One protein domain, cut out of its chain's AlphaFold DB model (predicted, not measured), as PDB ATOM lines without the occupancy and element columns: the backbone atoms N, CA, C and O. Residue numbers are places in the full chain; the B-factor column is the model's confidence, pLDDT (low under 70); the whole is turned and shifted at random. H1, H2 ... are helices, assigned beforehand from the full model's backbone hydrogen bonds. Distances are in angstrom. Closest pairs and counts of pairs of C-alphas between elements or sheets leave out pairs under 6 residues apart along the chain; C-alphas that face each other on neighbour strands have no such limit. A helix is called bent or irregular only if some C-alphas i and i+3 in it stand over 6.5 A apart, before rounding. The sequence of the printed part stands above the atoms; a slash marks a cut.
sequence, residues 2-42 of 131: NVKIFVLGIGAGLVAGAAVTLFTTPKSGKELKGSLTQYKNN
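What this domain is: This is residues 2 to 42 of the 131 residues of the protein "Hemagglutinin-neuraminidase family protein" of Kurthia sp. 11kri321 (UniProt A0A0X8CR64). Two helices, the long H1 and the shorter H2, form the arms of a wide, open V, with residues 25 to 28 at its corner and no packing of one arm on the other. The outline is flat, spanning 44 by 24 by 9 A, and H1 makes much of its length. The printed part has 41 residues with two named helices, H1 then H2, and no named strand; the class is all helix. The whole is extended, with a radius of gyration of the C-alphas of 15.0 A.

How they stand to each other: Begin with the longest helix, H1, residues 3 to 24, and go on through a tight link of 4 residues to H2, residues 29 to 41. H1 and H2 are apart: no C-alpha of the one is within 8 A of the other. Residues 2 to 42 stand free, with no C-alpha 8 or more apart along the chain within 10 A. In H1 every O i to N i+4 pair is within hydrogen-bond range; in H2 8 of 9 are.

Where its parts are: Find C-alpha 3 at (50.897, -36.065, 6.478); from there H1 runs 30.7 A to C-alpha 24 at (47.479, -19.702, -19.330). Look next at C-alpha 29, at (44.281, -8.181, -14.810), where H2 begins; it runs 19.1 A to C-alpha 41 at (28.738, -3.759, -4.666). Neither helix is bent.

The domain as a whole: The two C-alphas farthest apart are those of Asn 2 and Asn 41, at 44.3 A. The printed part has no cut. Look in the B-factor column for a mean pLDDT of 73.7 over the printed part, 81 over H1 and 65 over H2. Residues 2 to 3, 26 to 33 and 35 to 42 of this predicted model are under 70.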
ATOM      1  N   ASN A   2      54.524 -39.119   6.364       68.50
ATOM      2  CA  ASN A   2      54.233 -37.948   7.200       68.50
ATOM      3  C   ASN A   2      53.190 -37.091   6.465       68.50
ATOM      4  O   ASN A   2      53.529 -36.525   5.431       68.50
ATOM      5  N   VAL A   3      51.970 -36.951   7.002       67.94
ATOM      6  CA  VAL A   3      50.897 -36.065   6.478       67.94
ATOM      7  C   VAL A   3      51.428 -34.680   6.089       67.94
ATOM      8  O   VAL A   3      51.032 -34.106   5.083       67.94
ATOM      9  N   LYS A   4      52.425 -34.176   6.823       70.19
ATOM     10  CA  LYS A   4      53.102 -32.904   6.537       70.19
ATOM     11  C   LYS A   4      53.675 -32.811   5.118       70.19
ATOM     12  O   LYS A   4      53.620 -31.740   4.533       70.19
ATOM     13  N   ILE A   5      54.223 -33.902   4.580       76.69
ATOM     14  CA  ILE A   5      54.827 -33.954   3.237       76.69
ATOM     15  C   ILE A   5      53.741 -33.954   2.159       76.69
ATOM     16  O   ILE A   5      53.887 -33.263   1.155       76.69
ATOM     17  N   PHE A   6      52.634 -34.658   2.394       73.62
ATOM     18  CA  PHE A   6      51.495 -34.674   1.479       73.62
ATOM     19  C   PHE A   6      50.788 -33.312   1.428       73.62
ATOM     20  O   PHE A   6      50.578 -32.775   0.344       73.62
ATOM     21  N   VAL A   7      50.549 -32.680   2.586       76.31
ATOM     22  CA  VAL A   7      50.006 -31.310   2.681       76.31
ATOM     23  C   VAL A   7      50.927 -30.293   2.002       76.31
ATOM     24  O   VAL A   7      50.449 -29.382   1.328       76.31
ATOM     25  N   LEU A   8      52.250 -30.453   2.125       80.69
ATOM     26  CA  LEU A   8      53.226 -29.643   1.388       80.69
ATOM     27  C   LEU A   8      53.113 -29.852  -0.127       80.69
ATOM     28  O   LEU A   8      53.161 -28.875  -0.870       80.69
ATOM     29  N   GLY A   9      52.926 -31.093  -0.577       80.75
ATOM     30  CA  GLY A   9      52.701 -31.431  -1.983       80.75
ATOM     31  C   GLY A   9      51.407 -30.834  -2.535       80.75
ATOM     32  O   GLY A   9      51.429 -30.207  -3.593       80.75
ATOM     33  N   ILE A  10      50.298 -30.935  -1.795       81.00
ATOM     34  CA  ILE A  10      49.030 -30.280  -2.145       81.00
ATOM     35  C   ILE A  10      49.202 -28.760  -2.166       81.00
ATOM     36  O   ILE A  10      48.780 -28.111  -3.119       81.00
ATOM     37  N   GLY A  11      49.846 -28.181  -1.150       81.88
ATOM     38  CA  GLY A  11      50.097 -26.744  -1.075       81.88
ATOM     39  C   GLY A  11      50.918 -26.241  -2.264       81.88
ATOM     40  O   GLY A  11      50.525 -25.283  -2.928       81.88
ATOM     41  N   ALA A  12      52.013 -26.929  -2.584       84.88
ATOM     42  CA  ALA A  12      52.842 -26.627  -3.745       84.88
ATOM     43  C   ALA A  12      52.068 -26.804  -5.064       84.88
ATOM     44  O   ALA A  12      52.158 -25.946  -5.940       84.88
ATOM     45  N   GLY A  13      51.261 -27.861  -5.187       81.12
ATOM     46  CA  GLY A  13      50.424 -28.128  -6.357       81.12
ATOM     47  C   GLY A  13      49.329 -27.081  -6.570       81.12
ATOM     48  O   GLY A  13      49.107 -26.656  -7.701       81.12
ATOM     49  N   LEU A  14      48.691 -26.596  -5.502       83.44
ATOM     50  CA  LEU A  14      47.708 -25.511  -5.571       83.44
ATOM     51  C   LEU A  14      48.355 -24.186  -5.982       83.44
ATOM     52  O   LEU A  14      47.801 -23.479  -6.821       83.44
ATOM     53  N   VAL A  15      49.530 -23.854  -5.435       87.62
ATOM     54  CA  VAL A  15      50.265 -22.631  -5.803       87.62
ATOM     55  C   VAL A  15      50.730 -22.693  -7.256       87.62
ATOM     56  O   VAL A  15      50.481 -21.760  -8.019       87.62
ATOM     57  N   ALA A  16      51.354 -23.798  -7.663       85.50
ATOM     58  CA  ALA A  16      51.806 -23.994  -9.035       85.50
ATOM     59  C   ALA A  16      50.623 -24.034 -10.016       85.50
ATOM     60  O   ALA A  16      50.663 -23.382 -11.056       85.50
ATOM     61  N   GLY A  17      49.536 -24.722  -9.666       83.81
ATOM     62  CA  GLY A  17      48.315 -24.783 -10.466       83.81
ATOM     63  C   GLY A  17      47.638 -23.421 -10.605       83.81
ATOM     64  O   GLY A  17      47.237 -23.049 -11.705       83.81
ATOM     65  N   ALA A  18      47.569 -22.628  -9.535       84.19
ATOM     66  CA  ALA A  18      47.081 -21.252  -9.593       84.19
ATOM     67  C   ALA A  18      47.974 -20.376 -10.486       84.19
ATOM     68  O   ALA A  18      47.466 -19.627 -11.312       84.19
ATOM     69  N   ALA A  19      49.298 -20.500 -10.376       84.88
ATOM     70  CA  ALA A  19      50.228 -19.758 -11.220       84.88
ATOM     71  C   ALA A  19      50.073 -20.129 -12.704       84.88
ATOM     72  O   ALA A  19      49.955 -19.243 -13.544       84.88
ATOM     73  N   VAL A  20      49.999 -21.423 -13.025       86.62
ATOM     74  CA  VAL A  20      49.801 -21.912 -14.397       86.62
ATOM     75  C   VAL A  20      48.444 -21.483 -14.936       86.62
ATOM     76  O   VAL A  20      48.374 -20.968 -16.046       86.62
ATOM     77  N   THR A  21      47.369 -21.638 -14.160       81.19
ATOM     78  CA  THR A  21      46.025 -21.217 -14.580       81.19
ATOM     79  C   THR A  21      45.950 -19.708 -14.800       81.19
ATOM     80  O   THR A  21      45.392 -19.283 -15.808       81.19
ATOM     81  N   LEU A  22      46.558 -18.890 -13.936       79.88
ATOM     82  CA  LEU A  22      46.656 -17.438 -14.128       79.88
ATOM     83  C   LEU A  22      47.530 -17.056 -15.330       79.88
ATOM     84  O   LEU A  22      47.244 -16.061 -15.985       79.88
ATOM     85  N   PHE A  23      48.572 -17.832 -15.627       82.56
ATOM     86  CA  PHE A  23      49.461 -17.596 -16.765       82.56
ATOM     87  C   PHE A  23      48.837 -18.023 -18.104       82.56
ATOM     88  O   PHE A  23      49.043 -17.368 -19.120       82.56
ATOM     89  N   THR A  24      48.062 -19.111 -18.114       80.56
ATOM     90  CA  THR A  24      47.479 -19.702 -19.330       80.56
ATOM     91  C   THR A  24      46.077 -19.182 -19.652       80.56
ATOM     92  O   THR A  24      45.664 -19.217 -20.809       80.56
ATOM     93  N   THR A  25      45.331 -18.679 -18.664       77.75
ATOM     94  CA  THR A  25      43.982 -18.143 -18.893       77.75
ATOM     95  C   THR A  25      44.072 -16.695 -19.390       77.75
ATOM     96  O   THR A  25      44.649 -15.860 -18.697       77.75
ATOM     97  N   PRO A  26      43.435 -16.321 -20.516       59.59
ATOM     98  CA  PRO A  26      43.553 -14.985 -21.116       59.59
ATOM     99  C   PRO A  26      42.788 -13.866 -20.376       59.59
ATOM    100  O   PRO A  26      42.529 -12.808 -20.950       59.59
ATOM    101  N   LYS A  27      42.408 -14.048 -19.102       63.38
ATOM    102  CA  LYS A  27      41.713 -12.998 -18.342       63.38
ATOM    103  C   LYS A  27      42.684 -11.877 -17.985       63.38
ATOM    104  O   LYS A  27      43.582 -12.047 -17.164       63.38
ATOM    105  N   SER A  28      42.477 -10.699 -18.570       64.44
ATOM    106  CA  SER A  28      43.313  -9.533 -18.288       64.44
ATOM    107  C   SER A  28      43.192  -9.105 -16.817       64.44
ATOM    108  O   SER A  28      42.107  -9.110 -16.231       64.44
ATOM    109  N   GLY A  29      44.293  -8.667 -16.200       66.06
ATOM    110  CA  GLY A  29      44.281  -8.181 -14.810       66.06
ATOM    111  C   GLY A  29      43.318  -7.006 -14.568       66.06
ATOM    112  O   GLY A  29      42.865  -6.799 -13.440       66.06
ATOM    113  N   LYS A  30      42.951  -6.266 -15.628       65.81
ATOM    114  CA  LYS A  30      41.922  -5.216 -15.595       65.81
ATOM    115  C   LYS A  30      40.519  -5.792 -15.448       65.81
ATOM    116  O   LYS A  30      39.753  -5.266 -14.648       65.81
ATOM    117  N   GLU A  31      40.200  -6.880 -16.145       67.06
ATOM    118  CA  GLU A  31      38.932  -7.584 -15.952       67.06
ATOM    119  C   GLU A  31      38.855  -8.219 -14.575       67.06
ATOM    120  O   GLU A  31      37.820  -8.123 -13.932       67.06
ATOM    121  N   LEU A  32      39.942  -8.810 -14.076       68.62
ATOM    122  CA  LEU A  32      39.946  -9.394 -12.737       68.62
ATOM    123  C   LEU A  32      39.681  -8.321 -11.669       68.62
ATOM    124  O   LEU A  32      38.789  -8.488 -10.839       68.62
ATOM    125  N   LYS A  33      40.374  -7.174 -11.734       68.69
ATOM    126  CA  LYS A  33      40.107  -6.023 -10.854       68.69
ATOM    127  C   LYS A  33      38.710  -5.437 -11.051       68.69
ATOM    128  O   LYS A  33      38.060  -5.110 -10.062       68.69
ATOM    129  N   GLY A  34      38.252  -5.298 -12.293       70.50
ATOM    130  CA  GLY A  34      36.919  -4.792 -12.623       70.50
ATOM    131  C   GLY A  34      35.824  -5.687 -12.050       70.50
ATOM    132  O   GLY A  34      34.915  -5.190 -11.392       70.50
ATOM    133  N   SER A  35      35.996  -7.003 -12.182       65.94
ATOM    134  CA  SER A  35      35.126  -8.012 -11.583       65.94
ATOM    135  C   SER A  35      35.153  -7.870 -10.056       65.94
ATOM    136  O   SER A  35      34.110  -7.632  -9.471       65.94
ATOM    137  N   LEU A  36      36.327  -7.875  -9.399       66.62
ATOM    138  CA  LEU A  36      36.465  -7.658  -7.940       66.62
ATOM    139  C   LEU A  36      35.831  -6.356  -7.431       66.62
ATOM    140  O   LEU A  36      35.286  -6.326  -6.327       66.62
ATOM    141  N   THR A  37      35.887  -5.288  -8.222       66.38
ATOM    142  CA  THR A  37      35.320  -3.987  -7.848       66.38
ATOM    143  C   THR A  37      33.798  -3.977  -8.013       66.38
ATOM    144  O   THR A  37      33.105  -3.495  -7.121       66.38
ATOM    145  N   GLN A  38      33.263  -4.573  -9.087       62.84
ATOM    146  CA  GLN A  38      31.819  -4.799  -9.254       62.84
ATOM    147  C   GLN A  38      31.269  -5.776  -8.200       62.84
ATOM    148  O   GLN A  38      30.180  -5.573  -7.668       62.84
ATOM    149  N   TYR A  39      32.064  -6.775  -7.814       61.19
ATOM    150  CA  TYR A  39      31.743  -7.745  -6.772       61.19
ATOM    151  C   TYR A  39      31.553  -7.079  -5.393       61.19
ATOM    152  O   TYR A  39      30.638  -7.428  -4.651       61.19
ATOM    153  N   LYS A  40      32.327  -6.047  -5.040       58.41
ATOM    154  CA  LYS A  40      32.141  -5.353  -3.751       58.41
ATOM    155  C   LYS A  40      30.733  -4.740  -3.586       58.41
ATOM    156  O   LYS A  40      30.258  -4.631  -2.458       58.41
ATOM    157  N   ASN A  41      30.055  -4.403  -4.686       62.88
ATOM    158  CA  ASN A  41      28.738  -3.759  -4.666       62.88
ATOM    159  C   ASN A  41      27.550  -4.753  -4.680       62.88
ATOM    160  O   ASN A  41      26.499  -4.409  -4.148       62.88
ATOM    161  N   ASN A  42      27.718  -5.998  -5.159       59.94
ATOM    162  CA  ASN A  42      26.659  -7.030  -5.231       59.94
ATOM    163  C   ASN A  42      26.899  -8.204  -4.255       59.94
ATOM    164  O   ASN A  42      27.071  -9.363  -4.636       59.94
TER     165      ASN A  42